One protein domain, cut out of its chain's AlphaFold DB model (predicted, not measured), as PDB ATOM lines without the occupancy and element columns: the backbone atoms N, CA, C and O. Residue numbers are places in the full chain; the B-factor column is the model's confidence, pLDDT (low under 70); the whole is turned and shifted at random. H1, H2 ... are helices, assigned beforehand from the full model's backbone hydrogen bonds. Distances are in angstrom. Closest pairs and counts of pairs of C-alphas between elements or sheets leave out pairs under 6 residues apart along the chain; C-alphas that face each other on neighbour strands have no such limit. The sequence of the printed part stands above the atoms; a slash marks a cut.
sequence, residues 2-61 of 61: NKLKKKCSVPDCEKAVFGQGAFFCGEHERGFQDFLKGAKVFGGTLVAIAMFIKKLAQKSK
ATOM      1  N   ASN A   2     116.442 -65.497  37.559       42.41
ATOM      2  CA  ASN A   2     117.708 -64.775  37.410       42.41
ATOM      3  C   ASN A   2     118.458 -64.805  38.748       42.41
ATOM      4  O   ASN A   2     118.306 -63.909  39.576       42.41
ATOM      5  N   LYS A   3     119.259 -65.853  38.982       51.69
ATOM      6  CA  LYS A   3     120.296 -65.824  40.018       51.69
ATOM      7  C   LYS A   3     121.229 -64.669  39.655       51.69
ATOM      8  O   LYS A   3     122.031 -64.808  38.735       51.69
ATOM      9  N   LEU A   4     121.073 -63.530  40.330       50.16
ATOM     10  CA  LEU A   4     121.991 -62.395  40.291       50.16
ATOM     11  C   LEU A   4     123.384 -62.909  40.665       50.16
ATOM     12  O   LEU A   4     123.744 -62.965  41.839       50.16
ATOM     13  N   LYS A   5     124.152 -63.341  39.662       54.88
ATOM     14  CA  LYS A   5     125.575 -63.634  39.796       54.88
ATOM     15  C   LYS A   5     126.254 -62.289  40.028       54.88
ATOM     16  O   LYS A   5     126.659 -61.628  39.075       54.88
ATOM     17  N   LYS A   6     126.301 -61.836  41.282       66.69
ATOM     18  CA  LYS A   6     127.118 -60.677  41.640       66.69
ATOM     19  C   LYS A   6     128.563 -61.050  41.328       66.69
ATOM     20  O   LYS A   6     129.011 -62.132  41.699       66.69
ATOM     21  N   LYS A   7     129.258 -60.206  40.571       75.56
ATOM     22  CA  LYS A   7     130.697 -60.367  40.348       75.56
ATOM     23  C   LYS A   7     131.437 -60.056  41.649       75.56
ATOM     24  O   LYS A   7     130.914 -59.337  42.502       75.56
ATOM     25  N   CYS A   8     132.621 -60.637  41.805       84.19
ATOM     26  CA  CYS A   8     133.508 -60.343  42.924       84.19
ATOM     27  C   CYS A   8     133.759 -58.827  43.016       84.19
ATOM     28  O   CYS A   8     133.944 -58.176  41.992       84.19
ATOM     29  N   SER A   9     133.799 -58.259  44.225       78.94
ATOM     30  CA  SER A   9     134.122 -56.835  44.429       78.94
ATOM     31  C   SER A   9     135.598 -56.492  44.187       78.94
ATOM     32  O   SER A   9     135.983 -55.330  44.292       78.94
ATOM     33  N   VAL A  10     136.434 -57.487  43.884       81.94
ATOM     34  CA  VAL A  10     137.848 -57.290  43.555       81.94
ATOM     35  C   VAL A  10     137.977 -56.842  42.095       81.94
ATOM     36  O   VAL A  10     137.504 -57.563  41.212       81.94
ATOM     37  N   PRO A  11     138.627 -55.695  41.823       72.56
ATOM     38  CA  PRO A  11     138.945 -55.284  40.462       72.56
ATOM     39  C   PRO A  11     139.882 -56.323  39.844       72.56
ATOM     40  O   PRO A  11     140.772 -56.815  40.530       72.56
ATOM     41  N   ASP A  12     139.655 -56.668  38.578       73.25
ATOM     42  CA  ASP A  12     140.331 -57.763  37.856       73.25
ATOM     43  C   ASP A  12     139.819 -59.187  38.175       73.25
ATOM     44  O   ASP A  12     140.267 -60.173  37.596       73.25
ATOM     45  N   CYS A  13     138.806 -59.339  39.041       80.19
ATOM     46  CA  CYS A  13     138.192 -60.643  39.297       80.19
ATOM     47  C   CYS A  13     136.822 -60.798  38.627       80.19
ATOM     48  O   CYS A  13     135.806 -60.292  39.104       80.19
ATOM     49  N   GLU A  14     136.760 -61.615  37.577       78.81
ATOM     50  CA  GLU A  14     135.504 -61.924  36.879       78.81
ATOM     51  C   GLU A  14     134.703 -63.080  37.500       78.81
ATOM     52  O   GLU A  14     133.631 -63.449  37.010       78.81
ATOM     53  N   LYS A  15     135.197 -63.663  38.600       82.00
ATOM     54  CA  LYS A  15     134.540 -64.799  39.253       82.00
ATOM     55  C   LYS A  15     133.207 -64.375  39.868       82.00
ATOM     56  O   LYS A  15     133.076 -63.309  40.472       82.00
ATOM     57  N   ALA A  16     132.217 -65.253  39.735       78.94
ATOM     58  CA  ALA A  16     130.912 -65.058  40.344       78.94
ATOM     59  C   ALA A  16     130.976 -65.290  41.857       78.94
ATOM     60  O   ALA A  16     131.661 -66.191  42.347       78.94
ATOM     61  N   VAL A  17     130.218 -64.481  42.581       81.25
ATOM     62  CA  VAL A  17     129.964 -64.643  44.004       81.25
ATOM     63  C   VAL A  17     128.685 -65.454  44.169       81.25
ATOM     64  O   VAL A  17     127.656 -65.157  43.553       81.25
ATOM     65  N   PHE A  18     128.752 -66.499  44.990       64.19
ATOM     66  CA  PHE A  18     127.637 -67.400  45.251       64.19
ATOM     67  C   PHE A  18     127.153 -67.180  46.684       64.19
ATOM     68  O   PHE A  18     127.658 -67.791  47.615       64.19
ATOM     69  N   GLY A  19     126.192 -66.273  46.866       62.69
ATOM     70  CA  GLY A  19     125.604 -66.006  48.180       62.69
ATOM     71  C   GLY A  19     125.021 -64.603  48.287       62.69
ATOM     72  O   GLY A  19     125.603 -63.632  47.804       62.69
ATOM     73  N   GLN A  20     123.854 -64.482  48.919       61.84
ATOM     74  CA  GLN A  20     123.287 -63.181  49.266       61.84
ATOM     75  C   GLN A  20     124.141 -62.583  50.396       61.84
ATOM     76  O   GLN A  20     124.178 -63.128  51.490       61.84
ATOM     77  N   GLY A  21     124.869 -61.497  50.115       68.31
ATOM     78  CA  GLY A  21     125.722 -60.811  51.100       68.31
ATOM     79  C   GLY A  21     127.214 -61.150  51.036       68.31
ATOM     80  O   GLY A  21     128.001 -60.512  51.728       68.31
ATOM     81  N   ALA A  22     127.626 -62.085  50.178       70.62
ATOM     82  CA  ALA A  22     129.043 -62.307  49.919       70.62
ATOM     83  C   ALA A  22     129.598 -61.195  49.000       70.62
ATOM     84  O   ALA A  22     128.980 -60.827  47.996       70.62
ATOM     85  N   PHE A  23     130.761 -60.649  49.369       77.12
ATOM     86  CA  PHE A  23     131.474 -59.592  48.629       77.12
ATOM     87  C   PHE A  23     132.567 -60.161  47.713       77.12
ATOM     88  O   PHE A  23     132.968 -59.538  46.729       77.12
ATOM     89  N   PHE A  24     133.041 -61.366  48.021       83.94
ATOM     90  CA  PHE A  24     134.178 -61.995  47.370       83.94
ATOM     91  C   PHE A  24     133.792 -63.351  46.783       83.94
ATOM     92  O   PHE A  24     132.898 -64.029  47.281       83.94
ATOM     93  N   CYS A  25     134.469 -63.764  45.713       87.19
ATOM     94  CA  CYS A  25     134.421 -65.159  45.281       87.19
ATOM     95  C   CYS A  25     135.176 -66.036  46.296       87.19
ATOM     96  O   CYS A  25     136.014 -65.528  47.037       87.19
ATOM     97  N   GLY A  26     134.941 -67.352  46.310       83.00
ATOM     98  CA  GLY A  26     135.540 -68.245  47.319       83.00
ATOM     99  C   GLY A  26     137.075 -68.191  47.409       83.00
ATOM    100  O   GLY A  26     137.649 -68.454  48.459       83.00
ATOM    101  N   GLU A  27     137.752 -67.797  46.330       85.38
ATOM    102  CA  GLU A  27     139.207 -67.612  46.306       85.38
ATOM    103  C   GLU A  27     139.646 -66.353  47.064       85.38
ATOM    104  O   GLU A  27     140.517 -66.405  47.932       85.38
ATOM    105  N   HIS A  28     138.987 -65.228  46.783       85.94
ATOM    106  CA  HIS A  28     139.235 -63.967  47.472       85.94
ATOM    107  C   HIS A  28     138.728 -63.994  48.907       85.94
ATOM    108  O   HIS A  28     139.336 -63.367  49.761       85.94
ATOM    109  N   GLU A  29     137.677 -64.754  49.203       85.12
ATOM    110  CA  GLU A  29     137.189 -64.937  50.567       85.12
ATOM    111  C   GLU A  29     138.204 -65.704  51.427       85.12
ATOM    112  O   GLU A  29     138.485 -65.292  52.552       85.12
ATOM    113  N   ARG A  30     138.846 -66.750  50.882       86.50
ATOM    114  CA  ARG A  30     139.967 -67.436  51.552       86.50
ATOM    115  C   ARG A  30     141.153 -66.505  51.776       86.50
ATOM    116  O   ARG A  30     141.665 -66.442  52.889       86.50
ATOM    117  N   GLY A  31     141.557 -65.757  50.747       85.00
ATOM    118  CA  GLY A  31     142.637 -64.775  50.869       85.00
ATOM    119  C   GLY A  31     142.303 -63.652  51.854       85.00
ATOM    120  O   GLY A  31     143.181 -63.178  52.565       85.00
ATOM    121  N   PHE A  32     141.032 -63.260  51.936       84.50
ATOM    122  CA  PHE A  32     140.548 -62.258  52.873       84.50
ATOM    123  C   PHE A  32     140.557 -62.781  54.309       84.50
ATOM    124  O   PHE A  32     140.999 -62.069  55.203       84.50
ATOM    125  N   GLN A  33     140.138 -64.028  54.548       84.00
ATOM    126  CA  GLN A  33     140.239 -64.638  55.875       84.00
ATOM    127  C   GLN A  33     141.692 -64.812  56.323       84.00
ATOM    128  O   GLN A  33     142.004 -64.558  57.484       84.00
ATOM    129  N   ASP A  34     142.583 -65.209  55.416       84.94
ATOM    130  CA  ASP A  34     144.015 -65.290  55.706       84.94
ATOM    131  C   ASP A  34     144.605 -63.900  55.991       84.94
ATOM    132  O   ASP A  34     145.307 -63.697  56.982       84.94
ATOM    133  N   PHE A  35     144.200 -62.896  55.205       82.19
ATOM    134  CA  PHE A  35     144.534 -61.497  55.453       82.19
ATOM    135  C   PHE A  35     144.018 -61.017  56.809       82.19
ATOM    136  O   PHE A  35     144.765 -60.352  57.508       82.19
ATOM    137  N   LEU A  36     142.801 -61.370  57.227       81.00
ATOM    138  CA  LEU A  36     142.269 -61.033  58.552       81.00
ATOM    139  C   LEU A  36     143.021 -61.737  59.688       81.00
ATOM    140  O   LEU A  36     143.172 -61.159  60.762       81.00
ATOM    141  N   LYS A  37     143.495 -62.969  59.473       80.25
ATOM    142  CA  LYS A  37     144.316 -63.689  60.458       80.25
ATOM    143  C   LYS A  37     145.705 -63.069  60.606       80.25
ATOM    144  O   LYS A  37     146.212 -62.984  61.720       80.25
ATOM    145  N   GLY A  38     146.321 -62.654  59.499       72.69
ATOM    146  CA  GLY A  38     147.670 -62.080  59.493       72.69
ATOM    147  C   GLY A  38     147.715 -60.577  59.777       72.69
ATOM    148  O   GLY A  38     148.661 -60.079  60.386       72.69
ATOM    149  N   ALA A  39     146.701 -59.830  59.349       67.19
ATOM    150  CA  ALA A  39     146.614 -58.400  59.564       67.19
ATOM    151  C   ALA A  39     145.888 -58.133  60.887       67.19
ATOM    152  O   ALA A  39     144.711 -58.442  61.047       67.19
ATOM    153  N   LYS A  40     146.582 -57.492  61.832       63.25
ATOM    154  CA  LYS A  40     145.980 -56.855  63.015       63.25
ATOM    155  C   LYS A  40     145.100 -55.670  62.571       63.25
ATOM    156  O   LYS A  40     145.453 -54.511  62.782       63.25
ATOM    157  N   VAL A  41     143.988 -55.932  61.883       60.28
ATOM    158  CA  VAL A  41     143.085 -54.880  61.399       60.28
ATOM    159  C   VAL A  41     142.169 -54.455  62.544       60.28
ATOM    160  O   VAL A  41     141.150 -55.081  62.807       60.28
ATOM    161  N   PHE A  42     142.519 -53.363  63.223       57.81
ATOM    162  CA  PHE A  42     141.740 -52.789  64.332       57.81
ATOM    163  C   PHE A  42     140.546 -51.908  63.880       57.81
ATOM    164  O   PHE A  42     139.979 -51.177  64.682       57.81
ATOM    165  N   GLY A  43     140.149 -51.957  62.600       60.50
ATOM    166  CA  GLY A  43     139.237 -50.979  61.975       60.50
ATOM    167  C   GLY A  43     137.834 -51.470  61.595       60.50
ATOM    168  O   GLY A  43     137.095 -50.741  60.940       60.50
ATOM    169  N   GLY A  44     137.449 -52.696  61.957       70.50
ATOM    170  CA  GLY A  44     136.166 -53.281  61.553       70.50
ATOM    171  C   GLY A  44     136.148 -53.826  60.116       70.50
ATOM    172  O   GLY A  44     137.019 -53.543  59.288       70.50
ATOM    173  N   THR A  45     135.143 -54.655  59.821       74.62
ATOM    174  CA  THR A  45     135.085 -55.497  58.611       74.62
ATOM    175  C   THR A  45     135.130 -54.699  57.304       74.62
ATOM    176  O   THR A  45     135.787 -55.123  56.355       74.62
ATOM    177  N   LEU A  46     134.508 -53.515  57.246       77.44
ATOM    178  CA  LEU A  46     134.513 -52.667  56.045       77.44
ATOM    179  C   LEU A  46     135.909 -52.121  55.705       77.44
ATOM    180  O   LEU A  46     136.291 -52.101  54.535       77.44
ATOM    181  N   VAL A  47     136.695 -51.724  56.712       82.50
ATOM    182  CA  VAL A  47     138.066 -51.221  56.506       82.50
ATOM    183  C   VAL A  47     138.976 -52.344  56.024       82.50
ATOM    184  O   VAL A  47     139.762 -52.146  55.096       82.50
ATOM    185  N   ALA A  48     138.831 -53.543  56.593       82.81
ATOM    186  CA  ALA A  48     139.571 -54.715  56.144       82.81
ATOM    187  C   ALA A  48     139.264 -55.055  54.677       82.81
ATOM    188  O   ALA A  48     140.193 -55.293  53.903       82.81
ATOM    189  N   ILE A  49     137.984 -55.034  54.281       83.00
ATOM    190  CA  ILE A  49     137.550 -55.271  52.893       83.00
ATOM    191  C   ILE A  49     138.214 -54.260  51.949       83.00
ATOM    192  O   ILE A  49     138.816 -54.658  50.951       83.00
ATOM    193  N   ALA A  50     138.167 -52.967  52.279       84.25
ATOM    194  CA  ALA A  50     138.770 -51.918  51.456       84.25
ATOM    195  C   ALA A  50     140.298 -52.073  51.331       84.25
ATOM    196  O   ALA A  50     140.846 -51.951  50.233       84.25
ATOM    197  N   MET A  51     140.994 -52.388  52.431       84.00
ATOM    198  CA  MET A  51     142.440 -52.643  52.419       84.00
ATOM    199  C   MET A  51     142.806 -53.864  51.577       84.00
ATOM    200  O   MET A  51     143.781 -53.821  50.829       84.00
ATOM    201  N   PHE A  52     142.020 -54.934  51.670       84.88
ATOM    202  CA  PHE A  52     142.247 -56.146  50.898       84.88
ATOM    203  C   PHE A  52     142.052 -55.904  49.399       84.88
ATOM    204  O   PHE A  52     142.933 -56.236  48.608       84.88
ATOM    205  N   ILE A  53     140.970 -55.225  49.007       83.56
ATOM    206  CA  ILE A  53     140.732 -54.821  47.613       83.56
ATOM    207  C   ILE A  53     141.881 -53.942  47.100       83.56
ATOM    208  O   ILE A  53     142.401 -54.184  46.013       83.56
ATOM    209  N   LYS A  54     142.336 -52.963  47.895       84.75
ATOM    210  CA  LYS A  54     143.472 -52.101  47.536       84.75
ATOM    211  C   LYS A  54     144.777 -52.891  47.383       84.75
ATOM    212  O   LYS A  54     145.528 -52.633  46.446       84.75
ATOM    213  N   LYS A  55     145.034 -53.865  48.261       83.62
ATOM    214  CA  LYS A  55     146.204 -54.755  48.188       83.62
ATOM    215  C   LYS A  55     146.185 -55.618  46.925       83.62
ATOM    216  O   LYS A  55     147.232 -55.821  46.317       83.62
ATOM    217  N   LEU A  56     145.011 -56.094  46.514       81.38
ATOM    218  CA  LEU A  56     144.844 -56.846  45.269       81.38
ATOM    219  C   LEU A  56     145.028 -55.951  44.041       81.38
ATOM    220  O   LEU A  56     145.766 -56.320  43.135       81.38
ATOM    221  N   ALA A  57     144.468 -54.739  44.060       75.88
ATOM    222  CA  ALA A  57     144.655 -53.759  42.992       75.88
ATOM    223  C   ALA A  57     146.132 -53.353  42.815       75.88
ATOM    224  O   ALA A  57     146.598 -53.200  41.691       75.88
ATOM    225  N   GLN A  58     146.894 -53.217  43.908       69.69
ATOM    226  CA  GLN A  58     148.333 -52.926  43.847       69.69
ATOM    227  C   GLN A  58     149.167 -54.074  43.274       69.69
ATOM    228  O   GLN A  58     150.231 -53.820  42.724       69.69
ATOM    229  N   LYS A  59     148.705 -55.322  43.395       61.09
ATOM    230  CA  LYS A  59     149.409 -56.497  42.864       61.09
ATOM    231  C   LYS A  59     149.253 -56.652  41.343       61.09
ATOM    232  O   LYS A  59     149.937 -57.478  40.757       61.09
ATOM    233  N   SER A  60     148.353 -55.881  40.731       54.09
ATOM    234  CA  SER A  60     148.027 -55.939  39.302       54.09
ATOM    235  C   SER A  60     148.762 -54.883  38.455       54.09
ATOM    236  O   SER A  60     148.361 -54.651  37.314       54.09
ATOM    237  N   LYS A  61     149.795 -54.219  38.993       45.34
ATOM    238  CA  LYS A  61     150.597 -53.209  38.284       45.34
ATOM    239  C   LYS A  61     152.064 -53.610  38.202       45.34
ATOM    240  O   LYS A  61     152.560 -54.180  39.198       45.34
TER     241      LYS A  61
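This is residues 2 to 61 of the 61 residues of an uncharacterized protein of Streptococcus acidominimus (UniProt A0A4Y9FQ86). A long looped stretch, residues 2 to 25, folds back on itself beside two helices that cross nearly at right angles, H1 on one side and H2 over it. Within the loops, residues 6 to 7 pair antiparallel with residues 16 to 17, a pairing too short for a named strand. The printed part has 60 residues with two named helices, H1 then H2, and no named strand; the class is all helix, though the helices hold 27 of the 60 residues. The whole is compact, with a radius of gyration of the C-alphas of 11.8 A and spans of 39 by 27 by 16 A.

Start at Asn 2 and read through the loops to H1, residues 26 to 38; a short link of 6 residues then leads to H2, residues 45 to 58. The two helices touch, and their closest C-alphas, those of Phe 32 and Phe 52, are 6.6 A apart. H1 touches H2 with residues 32 to 36 alone, and H2 touches H1 with residues 48 to 52 alone. Their lines stand about perpendicular, but only just, at 72 degrees. In H1 and H2 every O i to N i+4 pair is within hydrogen-bond range.

Find C-alpha 26 at (135.540, -68.245, 47.319); from there H1 runs 18.3 A to C-alpha 38 at (147.670, -62.080, 59.493). H2 begins at C-alpha 45 and runs 20.0 A to C-alpha 58 at (148.333, -52.926, 43.847).

The two C-alphas farthest apart, those of Asn 2 and Lys 40, are 39.0 A apart. The printed part has no cut. Look in the B-factor column for pLDDT under 70 at residues 2 to 6, 18 to 21, 39 to 43 and 58 to 61; the mean of the printed part is 74.4.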